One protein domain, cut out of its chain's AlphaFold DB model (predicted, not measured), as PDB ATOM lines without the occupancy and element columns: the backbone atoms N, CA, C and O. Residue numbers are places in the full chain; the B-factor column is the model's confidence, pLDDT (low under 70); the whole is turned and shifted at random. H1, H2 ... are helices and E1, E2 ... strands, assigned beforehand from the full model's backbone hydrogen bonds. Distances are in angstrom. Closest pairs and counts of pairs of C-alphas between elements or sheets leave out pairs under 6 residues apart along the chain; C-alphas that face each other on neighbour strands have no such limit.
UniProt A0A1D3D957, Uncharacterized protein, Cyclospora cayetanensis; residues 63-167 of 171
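What this domain is: This is residues 63 to 167 of the 171 residues of an uncharacterized protein of Cyclospora cayetanensis (UniProt A0A1D3D957). What does the model look like? One strongly twisted antiparallel sheet of four strands has the long helix H3 slantwise over one face, and at one end of the sheet H4 packs on H1 and on residues 135 to 143 of H3, while the short H2 leads into H3. What is it made of? The printed part has 105 residues with four named helices and four named strands, in the order H1 E1 E2 E3 H2 H3 H4 E4, and the sheet runs E3 E1 E2 E4; the class is mixed, helices and strands. How large is it? It is compact, with a radius of gyration of the C-alphas of 13.8 A and spans of 42 by 29 by 22 A.

Where its parts are: Where does the first half run? H1 is residues 65 to 73, with C-alpha 65 at (-22.171, 28.368, -13.149). E1, residues 77 to 83, is 19.6 A long, E2, residues 91 to 97, is 19.9 A, and E3 is residues 112 to 114. What follows? H2 is residues 117 to 120, H3 is residues 122 to 143 and 31.7 A long, and H4, residues 148 to 157, is 14.4 A. E4, residues 160 to 166, is 19.5 A long and ends with C-alpha 166 at (-38.304, 24.563, -32.443).

How they stand to each other: How are the strands paired? E1 and E2 form a hairpin, with N 79 and O 95 2.9 A apart. E2 and E4 are antiparallel, with N 94 and O 163 at 2.9 A, and E3 and E1 are antiparallel, with N 113 and O 82 at 2.8 A. What is on the sheet? H3 makes two layers with it, a helix on one face of a sheet: it lies over E2 and E4 at a height over the sheet of 8.6 A, and the closest C-alphas of H3 and E4 are those of Val 131 and Asp 163, 6.7 A. H1, H2 and H4 only graze the sheet. How do the helices meet? H4 touches H3, about perpendicular at 83 degrees, the closest C-alphas being those of Val 139 and Leu 151, 6.1 A; it touches H1 at a steep tilt of 41 degrees, the same way, with Met 71 and Val 152 closest at 6.2 A between C-alphas. H2 and H3 only just touch, only at the corner, with 3 pairs of C-alphas within 8 A, the closest being Val 118 and Gly 124 at 5.4 A. Are the helix backbones bonded? In H1, H3 and H4 every O i to N i+4 pair is within hydrogen-bond range; H2 is too short for such a pair.

The domain as a whole: What is the greatest distance? The C-alphas farthest apart are those of Ala 87 and Asn 147, 42.1 A. Is anything missing or long? The printed part has no cut, and the link from E2 to E3, residues 98 to 111, is long. Where is confidence low? The mean pLDDT of the printed part is 82.0, and residues 63 to 64, 87, 105 to 110 and 167 are under 70.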
ATOM      1  N   LEU A  63     -24.657  22.092 -16.061       57.12
ATOM      2  CA  LEU A  63     -25.545  23.061 -15.409       57.12
ATOM      3  C   LEU A  63     -24.826  23.982 -14.411       57.12
ATOM      4  O   LEU A  63     -25.461  24.880 -13.857       57.12
ATOM      5  N   SER A  64     -23.538  23.764 -14.126       66.69
ATOM      6  CA  SER A  64     -22.858  24.548 -13.091       66.69
ATOM      7  C   SER A  64     -22.444  25.942 -13.603       66.69
ATOM      8  O   SER A  64     -21.867  26.044 -14.687       66.69
ATOM      9  N   PRO A  65     -22.650  27.020 -12.816       75.31
ATOM     10  CA  PRO A  65     -22.171  28.368 -13.149       75.31
ATOM     11  C   PRO A  65     -20.670  28.416 -13.467       75.31
ATOM     12  O   PRO A  65     -20.235  29.160 -14.337       75.31
ATOM     13  N   ALA A  66     -19.890  27.534 -12.835       76.12
ATOM     14  CA  ALA A  66     -18.459  27.400 -13.078       76.12
ATOM     15  C   ALA A  66     -18.122  27.033 -14.535       76.12
ATOM     16  O   ALA A  66     -17.096  27.477 -15.048       76.12
ATOM     17  N   ILE A  67     -18.965  26.244 -15.214       79.38
ATOM     18  CA  ILE A  67     -18.786  25.951 -16.644       79.38
ATOM     19  C   ILE A  67     -19.016  27.198 -17.477       79.38
ATOM     20  O   ILE A  67     -18.229  27.472 -18.378       79.38
ATOM     21  N   GLN A  68     -20.066  27.955 -17.167       81.44
ATOM     22  CA  GLN A  68     -20.390  29.171 -17.898       81.44
ATOM     23  C   GLN A  68     -19.267  30.209 -17.761       81.44
ATOM     24  O   GLN A  68     -18.830  30.766 -18.769       81.44
ATOM     25  N   ASP A  69     -18.727  30.375 -16.553       83.69
ATOM     26  CA  ASP A  69     -17.580  31.248 -16.287       83.69
ATOM     27  C   ASP A  69     -16.324  30.782 -17.043       83.69
ATOM     28  O   ASP A  69     -15.644  31.588 -17.681       83.69
ATOM     29  N   MET A  70     -16.014  29.479 -17.030       84.06
ATOM     30  CA  MET A  70     -14.866  28.937 -17.771       84.06
ATOM     31  C   MET A  70     -15.019  29.102 -19.280       84.06
ATOM     32  O   MET A  70     -14.061  29.478 -19.952       84.06
ATOM     33  N   MET A  71     -16.211  28.844 -19.820       86.75
ATOM     34  CA  MET A  71     -16.505  29.055 -21.234       86.75
ATOM     35  C   MET A  71     -16.286  30.520 -21.619       86.75
ATOM     36  O   MET A  71     -15.591  30.784 -22.600       86.75
ATOM     37  N   GLN A  72     -16.769  31.466 -20.810       86.06
ATOM     38  CA  GLN A  72     -16.525  32.893 -21.031       86.06
ATOM     39  C   GLN A  72     -15.032  33.247 -20.982       86.06
ATOM     40  O   GLN A  72     -14.557  33.983 -21.848       86.06
ATOM     41  N   GLN A  73     -14.273  32.691 -20.033       86.44
ATOM     42  CA  GLN A  73     -12.826  32.928 -19.919       86.44
ATOM     43  C   GLN A  73     -12.049  32.494 -21.167       86.44
ATOM     44  O   GLN A  73     -11.097  33.168 -21.561       86.44
ATOM     45  N   VAL A  74     -12.455  31.396 -21.811       85.50
ATOM     46  CA  VAL A  74     -11.833  30.920 -23.059       85.50
ATOM     47  C   VAL A  74     -12.501  31.480 -24.325       85.50
ATOM     48  O   VAL A  74     -12.139  31.106 -25.443       85.50
ATOM     49  N   GLY A  75     -13.477  32.380 -24.171       85.31
ATOM     50  CA  GLY A  75     -14.199  33.017 -25.273       85.31
ATOM     51  C   GLY A  75     -15.167  32.095 -26.018       85.31
ATOM     52  O   GLY A  75     -15.471  32.360 -27.180       85.31
ATOM     53  N   VAL A  76     -15.629  31.013 -25.389       87.88
ATOM     54  CA  VAL A  76     -16.718  30.169 -25.896       87.88
ATOM     55  C   VAL A  76     -18.049  30.759 -25.430       87.88
ATOM     56  O   VAL A  76     -18.254  31.014 -24.245       87.88
ATOM     57  N   MET A  77     -18.969  30.952 -26.367       90.06
ATOM     58  CA  MET A  77     -20.287  31.537 -26.146       90.06
ATOM     59  C   MET A  77     -21.375  30.715 -26.833       90.06
ATOM     60  O   MET A  77     -21.106  29.921 -27.739       90.06
ATOM     61  N   HIS A  78     -22.614  30.937 -26.401       91.19
ATOM     62  CA  HIS A  78     -23.798  30.455 -27.099       91.19
ATOM     63  C   HIS A  78     -24.283  31.508 -28.087       91.19
ATOM     64  O   HIS A  78     -24.308  32.696 -27.773       91.19
ATOM     65  N   SER A  79     -24.692  31.070 -29.269       91.25
ATOM     66  CA  SER A  79     -25.351  31.910 -30.268       91.25
ATOM     67  C   SER A  79     -26.607  31.205 -30.766       91.25
ATOM     68  O   SER A  79     -26.670  29.978 -30.781       91.25
ATOM     69  N   ALA A  80     -27.631  31.973 -31.123       91.38
ATOM     70  CA  ALA A  80     -28.849  31.444 -31.719       91.38
ATOM     71  C   ALA A  80     -29.067  32.108 -33.072       91.38
ATOM     72  O   ALA A  80     -28.919  33.324 -33.190       91.38
ATOM     73  N   CYS A  81     -29.420  31.313 -34.076       89.88
ATOM     74  CA  CYS A  81     -29.659  31.784 -35.431       89.88
ATOM     75  C   CYS A  81     -30.868  31.102 -36.060       89.88
ATOM     76  O   CYS A  81     -31.410  30.134 -35.534       89.88
ATOM     77  N   TYR A  82     -31.272  31.596 -37.220       87.88
ATOM     78  CA  TYR A  82     -32.201  30.912 -38.104       87.88
ATOM     79  C   TYR A  82     -31.780  31.077 -39.560       87.88
ATOM     80  O   TYR A  82     -31.039  31.999 -39.899       87.88
ATOM     81  N   GLU A  83     -32.255  30.188 -40.424       85.06
ATOM     82  CA  GLU A  83     -31.990  30.262 -41.858       85.06
ATOM     83  C   GLU A  83     -32.813  31.366 -42.536       85.06
ATOM     84  O   GLU A  83     -34.038  31.450 -42.383       85.06
ATOM     85  N   GLU A  84     -32.141  32.211 -43.319       79.50
ATOM     86  CA  GLU A  84     -32.781  33.199 -44.187       79.50
ATOM     87  C   GLU A  84     -33.672  32.491 -45.223       79.50
ATOM     88  O   GLU A  84     -33.219  31.605 -45.946       79.50
ATOM     89  N   GLY A  85     -34.951  32.873 -45.297       73.25
ATOM     90  CA  GLY A  85     -35.924  32.259 -46.210       73.25
ATOM     91  C   GLY A  85     -36.588  30.974 -45.697       73.25
ATOM     92  O   GLY A  85     -37.262  30.295 -46.473       73.25
ATOM     93  N   ARG A  86     -36.433  30.629 -44.410       70.75
ATOM     94  CA  ARG A  86     -37.117  29.473 -43.806       70.75
ATOM     95  C   ARG A  86     -38.644  29.586 -43.893       70.75
ATOM     96  O   ARG A  86     -39.213  30.656 -43.702       70.75
ATOM     97  N   ALA A  87     -39.307  28.446 -44.089       64.94
ATOM     98  CA  ALA A  87     -40.769  28.354 -44.099       64.94
ATOM     99  C   ALA A  87     -41.398  28.416 -42.692       64.94
ATOM    100  O   ALA A  87     -42.578  28.723 -42.562       64.94
ATOM    101  N   ASN A  88     -40.629  28.101 -41.643       74.06
ATOM    102  CA  ASN A  88     -41.111  28.063 -40.264       74.06
ATOM    103  C   ASN A  88     -40.443  29.161 -39.427       74.06
ATOM    104  O   ASN A  88     -39.253  29.074 -39.124       74.06
ATOM    105  N   GLU A  89     -41.224  30.156 -39.003       70.31
ATOM    106  CA  GLU A  89     -40.785  31.289 -38.174       70.31
ATOM    107  C   GLU A  89     -40.319  30.894 -36.759       70.31
ATOM    108  O   GLU A  89     -39.838  31.737 -35.996       70.31
ATOM    109  N   HIS A  90     -40.381  29.611 -36.409       74.00
ATOM    110  CA  HIS A  90     -39.960  29.110 -35.106       74.00
ATOM    111  C   HIS A  90     -38.836  28.066 -35.150       74.00
ATOM    112  O   HIS A  90     -38.507  27.494 -34.112       74.00
ATOM    113  N   ALA A  91     -38.235  27.818 -36.319       83.38
ATOM    114  CA  ALA A  91     -37.118  26.883 -36.491       83.38
ATOM    115  C   ALA A  91     -35.759  27.574 -36.323       83.38
ATOM    116  O   ALA A  91     -35.259  28.223 -37.246       83.38
ATOM    117  N   PHE A  92     -35.188  27.473 -35.132       87.06
ATOM    118  CA  PHE A  92     -33.920  28.089 -34.762       87.06
ATOM    119  C   PHE A  92     -32.824  27.040 -34.617       87.06
ATOM    120  O   PHE A  92     -33.084  25.855 -34.446       87.06
ATOM    121  N   VAL A  93     -31.586  27.504 -34.624       87.94
ATOM    122  CA  VAL A  93     -30.402  26.698 -34.361       87.94
ATOM    123  C   VAL A  93     -29.677  27.340 -33.191       87.94
ATOM    124  O   VAL A  93     -29.457  28.554 -33.201       87.94
ATOM    125  N   ILE A  94     -29.321  26.551 -32.180       89.75
ATOM    126  CA  ILE A  94     -28.498  27.016 -31.060       89.75
ATOM    127  C   ILE A  94     -27.114  26.413 -31.202       89.75
ATOM    128  O   ILE A  94     -26.963  25.202 -31.345       89.75
ATOM    129  N   CYS A  95     -26.107  27.270 -31.133       89.12
ATOM    130  CA  CYS A  95     -24.724  26.907 -31.327       89.12
ATOM    131  C   CYS A  95     -23.862  27.271 -30.119       89.12
ATOM    132  O   CYS A  95     -24.131  28.246 -29.420       89.12
ATOM    133  N   ILE A  96     -22.795  26.507 -29.910       90.19
ATOM    134  CA  ILE A  96     -21.740  26.728 -28.919       90.19
ATOM    135  C   ILE A  96     -20.391  26.780 -29.637       90.19
ATOM    136  O   ILE A  96     -20.064  25.907 -30.446       90.19
ATOM    137  N   GLY A  97     -19.603  27.818 -29.366       88.81
ATOM    138  CA  GLY A  97     -18.299  27.999 -30.001       88.81
ATOM    139  C   GLY A  97     -17.712  29.382 -29.764       88.81
ATOM    140  O   GLY A  97     -18.234  30.166 -28.977       88.81
ATOM    141  N   ARG A  98     -16.608  29.696 -30.448       87.50
ATOM    142  CA  ARG A  98     -15.956  31.021 -30.359       87.50
ATOM    143  C   ARG A  98     -16.504  32.054 -31.345       87.50
ATOM    144  O   ARG A  98     -16.158  33.228 -31.257       87.50
ATOM    145  N   ALA A  99     -17.298  31.607 -32.312       84.38
ATOM    146  CA  ALA A  99     -17.876  32.444 -33.353       84.38
ATOM    147  C   ALA A  99     -19.397  32.498 -33.209       84.38
ATOM    148  O   ALA A  99     -20.023  31.533 -32.780       84.38
ATOM    149  N   ASP A 100     -19.985  33.620 -33.615       83.75
ATOM    150  CA  ASP A 100     -21.433  33.736 -33.783       83.75
ATOM    151  C   ASP A 100     -21.881  32.879 -34.980       83.75
ATOM    152  O   ASP A 100     -21.245  32.913 -36.041       83.75
ATOM    153  N   CYS A 101     -22.976  32.133 -34.828       85.38
ATOM    154  CA  CYS A 101     -23.582  31.340 -35.895       85.38
ATOM    155  C   CYS A 101     -23.916  32.146 -37.161       85.38
ATOM    156  O   CYS A 101     -23.845  31.593 -38.254       85.38
ATOM    157  N   ALA A 102     -24.174  33.453 -37.064       83.69
ATOM    158  CA  ALA A 102     -24.408  34.317 -38.224       83.69
ATOM    159  C   ALA A 102     -23.130  34.575 -39.045       83.69
ATOM    160  O   ALA A 102     -23.197  34.868 -40.238       83.69
ATOM    161  N   ASN A 103     -21.963  34.454 -38.407       78.12
ATOM    162  CA  ASN A 103     -20.648  34.580 -39.039       78.12
ATOM    163  C   ASN A 103     -20.034  33.216 -39.385       78.12
ATOM    164  O   ASN A 103     -18.981  33.150 -40.026       78.12
ATOM    165  N   ALA A 104     -20.667  32.125 -38.953       70.50
ATOM    166  CA  ALA A 104     -20.241  30.791 -39.313       70.50
ATOM    167  C   ALA A 104     -20.480  30.565 -40.802       70.50
ATOM    168  O   ALA A 104     -21.531  30.889 -41.356       70.50
ATOM    169  N   LYS A 105     -19.476  29.998 -41.467       60.75
ATOM    170  CA  LYS A 105     -19.566  29.643 -42.878       60.75
ATOM    171  C   LYS A 105     -20.505  28.440 -42.991       60.75
ATOM    172  O   LYS A 105     -20.053  27.301 -42.894       60.75
ATOM    173  N   ALA A 106     -21.805  28.696 -43.122       59.38
ATOM    174  CA  ALA A 106     -22.800  27.651 -43.321       59.38
ATOM    175  C   ALA A 106     -22.384  26.790 -44.527       59.38
ATOM    176  O   ALA A 106     -21.933  27.313 -45.552       59.38
ATOM    177  N   GLN A 107     -22.483  25.465 -44.403       52.09
ATOM    178  CA  GLN A 107     -22.235  24.556 -45.521       52.09
ATOM    179  C   GLN A 107     -23.409  24.656 -46.509       52.09
ATOM    180  O   GLN A 107     -24.314  23.832 -46.506       52.09
ATOM    181  N   GLY A 108     -23.431  25.708 -47.331       56.41
ATOM    182  CA  GLY A 108     -24.500  25.953 -48.297       56.41
ATOM    183  C   GLY A 108     -24.647  27.424 -48.680       56.41
ATOM    184  O   GLY A 108     -23.960  28.297 -48.157       56.41
ATOM    185  N   LYS A 109     -25.564  27.703 -49.616       56.78
ATOM    186  CA  LYS A 109     -25.982  29.074 -49.977       56.78
ATOM    187  C   LYS A 109     -26.883  29.722 -48.913       56.78
ATOM    188  O   LYS A 109     -27.309  30.857 -49.103       56.78
ATOM    189  N   THR A 110     -27.204  29.005 -47.841       68.69
ATOM    190  CA  THR A 110     -28.138  29.450 -46.810       68.69
ATOM    191  C   THR A 110     -27.422  30.347 -45.814       68.69
ATOM    192  O   THR A 110     -26.445  29.944 -45.182       68.69
ATOM    193  N   ARG A 111     -27.887  31.588 -45.692       79.44
ATOM    194  CA  ARG A 111     -27.359  32.550 -44.730       79.44
ATOM    195  C   ARG A 111     -28.067  32.362 -43.393       79.44
ATOM    196  O   ARG A 111     -29.291  32.276 -43.352       79.44
ATOM    197  N   LEU A 112     -27.303  32.328 -42.308       84.94
ATOM    198  CA  LEU A 112     -27.849  32.350 -40.955       84.94
ATOM    199  C   LEU A 112     -28.015  33.797 -40.482       84.94
ATOM    200  O   LEU A 112     -27.127  34.631 -40.671       84.94
ATOM    201  N   ILE A 113     -29.155  34.090 -39.864       88.12
ATOM    202  CA  ILE A 113     -29.469  35.384 -39.260       88.12
ATOM    203  C   ILE A 113     -29.477  35.219 -37.742       88.12
ATOM    204  O   ILE A 113     -30.116  34.305 -37.223       88.12
ATOM    205  N   SER A 114     -28.777  36.110 -37.039       89.44
ATOM    206  CA  SER A 114     -28.680  36.090 -35.577       89.44
ATOM    207  C   SER A 114     -30.039  36.364 -34.918       89.44
ATOM    208  O   SER A 114     -30.781  37.262 -35.323       89.44
ATOM    209  N   ALA A 115     -30.358  35.586 -33.887       90.38
ATOM    210  CA  ALA A 115     -31.593  35.641 -33.113       90.38
ATOM    211  C   ALA A 115     -31.304  35.553 -31.601       90.38
ATOM    212  O   ALA A 115     -31.726  34.604 -30.941       90.38
ATOM    213  N   PRO A 116     -30.612  36.550 -31.015       90.00
ATOM    214  CA  PRO A 116     -30.195  36.506 -29.610       90.00
ATOM    215  C   PRO A 116     -31.375  36.401 -28.634       90.00
ATOM    216  O   PRO A 116     -31.255  35.742 -27.609       90.00
ATOM    217  N   HIS A 117     -32.540  36.953 -28.992       88.12
ATOM    218  CA  HIS A 117     -33.771  36.885 -28.195       88.12
ATOM    219  C   HIS A 117     -34.227  35.447 -27.881       88.12
ATOM    220  O   HIS A 117     -34.908  35.218 -26.884       88.12
ATOM    221  N   VAL A 118     -33.849  34.464 -28.707       88.50
ATOM    222  CA  VAL A 118     -34.158  33.047 -28.467       88.50
ATOM    223  C   VAL A 118     -33.446  32.542 -27.219       88.50
ATOM    224  O   VAL A 118     -34.036  31.778 -26.461       88.50
ATOM    225  N   LEU A 119     -32.217  32.995 -26.959       88.31
ATOM    226  CA  LEU A 119     -31.430  32.564 -25.800       88.31
ATOM    227  C   LEU A 119     -32.052  33.013 -24.469       88.31
ATOM    228  O   LEU A 119     -31.832  32.372 -23.445       88.31
ATOM    229  N   ASP A 120     -32.859  34.075 -24.483       87.75
ATOM    230  CA  ASP A 120     -33.533  34.590 -23.290       87.75
ATOM    231  C   ASP A 120     -34.827  33.834 -22.953       87.75
ATOM    232  O   ASP A 120     -35.262  33.844 -21.790       87.75
ATOM    233  N   SER A 121     -35.412  33.143 -23.940       87.62
ATOM    234  CA  SER A 121     -36.628  32.340 -23.771       87.62
ATOM    235  C   SER A 121     -36.399  31.126 -22.851       87.62
ATOM    236  O   SER A 121     -35.287  30.588 -22.799       87.62
ATOM    237  N   PRO A 122     -37.426  30.658 -22.114       86.12
ATOM    238  CA  PRO A 122     -37.320  29.453 -21.286       86.12
ATOM    239  C   PRO A 122     -36.850  28.226 -22.074       86.12
ATOM    240  O   PRO A 122     -36.003  27.458 -21.607       86.12
ATOM    241  N   GLU A 123     -37.365  28.052 -23.286       86.75
ATOM    242  CA  GLU A 123     -37.038  26.920 -24.136       86.75
ATOM    243  C   GLU A 123     -35.625  27.042 -24.714       86.75
ATOM    244  O   GLU A 123     -34.889  26.053 -24.735       86.75
ATOM    245  N   GLY A 124     -35.207  28.252 -25.096       86.00
ATOM    246  CA  GLY A 124     -33.839  28.522 -25.530       86.00
ATOM    247  C   GLY A 124     -32.818  28.273 -24.423       86.00
ATOM    248  O   GLY A 124     -31.813  27.608 -24.667       86.00
ATOM    249  N   LYS A 125     -33.106  28.683 -23.181       88.06
ATOM    250  CA  LYS A 125     -32.266  28.366 -22.009       88.06
ATOM    251  C   LYS A 125     -32.137  26.864 -21.791       88.06
ATOM    252  O   LYS A 125     -31.037  26.371 -21.550       88.06
ATOM    253  N   ARG A 126     -33.238  26.116 -21.908       86.38
ATOM    254  CA  ARG A 126     -33.204  24.650 -21.803       86.38
ATOM    255  C   ARG A 126     -32.346  24.038 -22.909       86.38
ATOM    256  O   ARG A 126     -31.497  23.195 -22.626       86.38
ATOM    257  N   LYS A 127     -32.521  24.490 -24.149       87.62
ATOM    258  CA  LYS A 127     -31.764  23.976 -25.291       87.62
ATOM    259  C   LYS A 127     -30.272  24.323 -25.206       87.62
ATOM    260  O   LYS A 127     -29.442  23.477 -25.514       87.62
ATOM    261  N   VAL A 128     -29.908  25.505 -24.708       88.69
ATOM    262  CA  VAL A 128     -28.511  25.873 -24.402       88.69
ATOM    263  C   VAL A 128     -27.861  24.851 -23.468       88.69
ATOM    264  O   VAL A 128     -26.735  24.415 -23.714       88.69
ATOM    265  N   LEU A 129     -28.573  24.429 -22.422       86.88
ATOM    266  CA  LEU A 129     -28.083  23.417 -21.486       86.88
ATOM    267  C   LEU A 129     -27.932  22.047 -22.155       86.88
ATOM    268  O   LEU A 129     -26.919  21.377 -21.953       86.88
ATOM    269  N   GLU A 130     -28.898  21.650 -22.985       86.44
ATOM    270  CA  GLU A 130     -28.842  20.403 -23.758       86.44
ATOM    271  C   GLU A 130     -27.636  20.373 -24.707       86.44
ATOM    272  O   GLU A 130     -26.868  19.409 -24.684       86.44
ATOM    273  N   VAL A 131     -27.423  21.443 -25.478       87.62
ATOM    274  CA  VAL A 131     -26.289  21.579 -26.407       87.62
ATOM    275  C   VAL A 131     -24.966  21.556 -25.651       87.62
ATOM    276  O   VAL A 131     -24.054  20.813 -26.011       87.62
ATOM    277  N   THR A 132     -24.866  22.315 -24.559       87.88
ATOM    278  CA  THR A 132     -23.659  22.352 -23.718       87.88
ATOM    279  C   THR A 132     -23.335  20.969 -23.168       87.88
ATOM    280  O   THR A 132     -22.194  20.515 -23.254       87.88
ATOM    281  N   HIS A 133     -24.346  20.266 -22.657       85.81
ATOM    282  CA  HIS A 133     -24.193  18.911 -22.149       85.81
ATOM    283  C   HIS A 133     -23.769  17.925 -23.238       85.81
ATOM    284  O   HIS A 133     -22.861  17.125 -23.012       85.81
ATOM    285  N   ALA A 134     -24.410  17.969 -24.407       86.25
ATOM    286  CA  ALA A 134     -24.096  17.086 -25.523       86.25
ATOM    287  C   ALA A 134     -22.646  17.274 -25.986       86.25
ATOM    288  O   ALA A 134     -21.914  16.293 -26.137       86.25
ATOM    289  N   VAL A 135     -22.209  18.526 -26.128       87.44
ATOM    290  CA  VAL A 135     -20.851  18.863 -26.562       87.44
ATOM    291  C   VAL A 135     -19.815  18.486 -25.505       87.44
ATOM    292  O   VAL A 135     -18.845  17.806 -25.834       87.44
ATOM    293  N   LEU A 136     -20.023  18.836 -24.232       85.62
ATOM    294  CA  LEU A 136     -19.121  18.429 -23.146       85.62
ATOM    295  C   LEU A 136     -19.021  16.907 -23.033       85.62
ATOM    296  O   LEU A 136     -17.918  16.376 -22.941       85.62
ATOM    297  N   SER A 137     -20.154  16.203 -23.095       85.44
ATOM    298  CA  SER A 137     -20.193  14.737 -23.068       85.44
ATOM    299  C   SER A 137     -19.424  14.126 -24.235       85.44
ATOM    300  O   SER A 137     -18.732  13.121 -24.074       85.44
ATOM    301  N   HIS A 138     -19.557  14.714 -25.424       85.81
ATOM    302  CA  HIS A 138     -18.852  14.259 -26.613       85.81
ATOM    303  C   HIS A 138     -17.337  14.444 -26.463       85.81
ATOM    304  O   HIS A 138     -16.581  13.489 -26.647       85.81
ATOM    305  N   VAL A 139     -16.897  15.633 -26.043       85.38
ATOM    306  CA  VAL A 139     -15.478  15.936 -25.811       85.38
ATOM    307  C   VAL A 139     -14.896  15.070 -24.698       85.38
ATOM    308  O   VAL A 139     -13.796  14.550 -24.851       85.38
ATOM    309  N   ALA A 140     -15.637  14.844 -23.612       84.56
ATOM    310  CA  ALA A 140     -15.193  14.000 -22.506       84.56
ATOM    311  C   ALA A 140     -14.917  12.563 -22.947       84.56
ATOM    312  O   ALA A 140     -13.917  11.972 -22.537       84.56
ATOM    313  N   ARG A 141     -15.759  12.016 -23.833       85.50
ATOM    314  CA  ARG A 141     -15.533  10.692 -24.425       85.50
ATOM    315  C   ARG A 141     -14.328  10.671 -25.361       85.50
ATOM    316  O   ARG A 141     -13.563   9.714 -25.310       85.50
ATOM    317  N   LEU A 142     -14.156  11.701 -26.194       83.25
ATOM    318  CA  LEU A 142     -13.024  11.793 -27.124       83.25
ATOM    319  C   LEU A 142     -11.682  11.910 -26.394       83.25
ATOM    320  O   LEU A 142     -10.723  11.231 -26.747       83.25
ATOM    321  N   GLU A 143     -11.625  12.750 -25.366       84.19
ATOM    322  CA  GLU A 143     -10.403  13.051 -24.615       84.19
ATOM    323  C   GLU A 143     -10.180  12.096 -23.432       84.19
ATOM    324  O   GLU A 143      -9.159  12.188 -22.755       84.19
ATOM    325  N   GLN A 144     -11.137  11.197 -23.163       87.19
ATOM    326  CA  GLN A 144     -11.142  10.278 -22.018       87.19
ATOM    327  C   GLN A 144     -10.833  10.987 -20.688       87.19
ATOM    328  O   GLN A 144     -10.069  10.500 -19.855       87.19
ATOM    329  N   THR A 145     -11.422  12.167 -20.492       80.25
ATOM    330  CA  THR A 145     -11.161  13.021 -19.331       80.25
ATOM    331  C   THR A 145     -12.449  13.594 -18.762       80.25
ATOM    332  O   THR A 145     -13.390  13.903 -19.488       80.25
ATOM    333  N   SER A 146     -12.467  13.777 -17.445       79.69
ATOM    334  CA  SER A 146     -13.486  14.544 -16.723       79.69
ATOM    335  C   SER A 146     -12.964  15.913 -16.270       79.69
ATOM    336  O   SER A 146     -13.669  16.654 -15.585       79.69
ATOM    337  N   ASN A 147     -11.724  16.273 -16.634       82.31
ATOM    338  CA  ASN A 147     -11.144  17.562 -16.271       82.31
ATOM    339  C   ASN A 147     -11.796  18.684 -17.077       82.31
ATOM    340  O   ASN A 147     -11.498  18.889 -18.253       82.31
ATOM    341  N   LEU A 148     -12.638  19.453 -16.399       78.88
ATOM    342  CA  LEU A 148     -13.460  20.484 -17.009       78.88
ATOM    343  C   LEU A 148     -12.663  21.561 -17.760       78.88
ATOM    344  O   LEU A 148     -13.100  22.008 -18.818       78.88
ATOM    345  N   LYS A 149     -11.471  21.921 -17.270       83.69
ATOM    346  CA  LYS A 149     -10.590  22.873 -17.955       83.69
ATOM    347  C   LYS A 149     -10.178  22.345 -19.330       83.69
ATOM    348  O   LYS A 149     -10.293  23.056 -20.321       83.69
ATOM    349  N   VAL A 150      -9.766  21.076 -19.387       84.50
ATOM    350  CA  VAL A 150      -9.376  20.409 -20.638       84.50
ATOM    351  C   VAL A 150     -10.571  20.311 -21.585       84.50
ATOM    352  O   VAL A 150     -10.436  20.598 -22.771       84.50
ATOM    353  N   LEU A 151     -11.755  19.967 -21.068       84.00
ATOM    354  CA  LEU A 151     -12.971  19.875 -21.882       84.00
ATOM    355  C   LEU A 151     -13.324  21.218 -22.525       84.00
ATOM    356  O   LEU A 151     -13.544  21.286 -23.732       84.00
ATOM    357  N   VAL A 152     -13.341  22.294 -21.741       82.88
ATOM    358  CA  VAL A 152     -13.702  23.631 -22.226       82.88
ATOM    359  C   VAL A 152     -12.652  24.179 -23.204       82.88
ATOM    360  O   VAL A 152     -13.014  24.738 -24.242       82.88
ATOM    361  N   GLU A 153     -11.360  23.948 -22.950       85.31
ATOM    362  CA  GLU A 153     -10.285  24.279 -23.898       85.31
ATOM    363  C   GLU A 153     -10.468  23.552 -25.238       85.31
ATOM    364  O   GLU A 153     -10.293  24.148 -26.302       85.31
ATOM    365  N   LYS A 154     -10.896  22.288 -25.217       86.56
ATOM    366  CA  LYS A 154     -11.160  21.514 -26.435       86.56
ATOM    367  C   LYS A 154     -12.403  21.988 -27.174       86.56
ATOM    368  O   LYS A 154     -12.363  22.093 -28.397       86.56
ATOM    369  N   ILE A 155     -13.461  22.375 -26.460       84.62
ATOM    370  CA  ILE A 155     -14.634  23.024 -27.069       84.62
ATOM    371  C   ILE A 155     -14.225  24.297 -27.806       84.62
ATOM    372  O   ILE A 155     -14.669  24.527 -28.929       84.62
ATOM    373  N   SER A 156     -13.318  25.086 -27.228       82.00
ATOM    374  CA  SER A 156     -12.803  26.297 -27.876       82.00
ATOM    375  C   SER A 156     -12.094  26.019 -29.215       82.00
ATOM    376  O   SER A 156     -12.036  26.904 -30.073       82.00
ATOM    377  N   ALA A 157     -11.600  24.791 -29.415       82.38
ATOM    378  CA  ALA A 157     -10.921  24.336 -30.627       82.38
ATOM    379  C   ALA A 157     -11.843  23.619 -31.636       82.38
ATOM    380  O   ALA A 157     -11.461  23.486 -32.796       82.38
ATOM    381  N   LEU A 158     -13.050  23.190 -31.237       73.25
ATOM    382  CA  LEU A 158     -14.007  22.481 -32.107       73.25
ATOM    383  C   LEU A 158     -14.652  23.375 -33.184       73.25
ATOM    384  O   LEU A 158     -15.311  22.873 -34.091       73.25
ATOM    385  N   GLY A 159     -14.461  24.694 -33.111       79.62
ATOM    386  CA  GLY A 159     -15.108  25.651 -34.005       79.62
ATOM    387  C   GLY A 159     -16.497  26.033 -33.497       79.62
ATOM    388  O   GLY A 159     -16.601  26.707 -32.470       79.62
ATOM    389  N   LEU A 160     -17.544  25.645 -34.233       82.38
ATOM    390  CA  LEU A 160     -18.942  25.901 -33.884       82.38
ATOM    391  C   LEU A 160     -19.744  24.597 -33.953       82.38
ATOM    392  O   LEU A 160     -19.818  23.978 -35.013       82.38
ATOM    393  N   ALA A 161     -20.345  24.194 -32.837       85.06
ATOM    394  CA  ALA A 161     -21.255  23.053 -32.769       85.06
ATOM    395  C   ALA A 161     -22.688  23.567 -32.616       85.06
ATOM    396  O   ALA A 161     -22.933  24.402 -31.752       85.06
ATOM    397  N   CYS A 162     -23.610  23.085 -33.445       84.00
ATOM    398  CA  CYS A 162     -24.976  23.588 -33.548       84.00
ATOM    399  C   CYS A 162     -25.989  22.451 -33.438       84.00
ATOM    400  O   CYS A 162     -25.706  21.336 -33.877       84.00
ATOM    401  N   ASP A 163     -27.160  22.747 -32.887       83.25
ATOM    402  CA  ASP A 163     -28.286  21.821 -32.834       83.25
ATOM    403  C   ASP A 163     -29.603  22.559 -33.103       83.25
ATOM    404  O   ASP A 163     -29.805  23.693 -32.648       83.25
ATOM    405  N   ASP A 164     -30.494  21.899 -33.835       80.81
ATOM    406  CA  ASP A 164     -31.771  22.460 -34.264       80.81
ATOM    407  C   ASP A 164     -32.779  22.478 -33.114       80.81
ATOM    408  O   ASP A 164     -32.798  21.629 -32.209       80.81
ATOM    409  N   PHE A 165     -33.643  23.483 -33.135       79.56
ATOM    410  CA  PHE A 165     -34.585  23.745 -32.067       79.56
ATOM    411  C   PHE A 165     -35.844  24.449 -32.578       79.56
ATOM    412  O   PHE A 165     -35.790  25.403 -33.350       79.56
ATOM    413  N   LEU A 166     -37.005  23.986 -32.115       74.31
ATOM    414  CA  LEU A 166     -38.304  24.563 -32.443       74.31
ATOM    415  C   LEU A 166     -38.899  25.220 -31.199       74.31
ATOM    416  O   LEU A 166     -39.114  24.545 -30.190       74.31
ATOM    417  N   ILE A 167     -39.206  26.516 -31.284       67.06
ATOM    418  CA  ILE A 167     -40.048  27.178 -30.279       67.06
ATOM    419  C   ILE A 167     -41.503  26.853 -30.618       67.06
ATOM    420  O   ILE A 167     -41.939  27.044 -31.750       67.06
TER     421      ILE A 167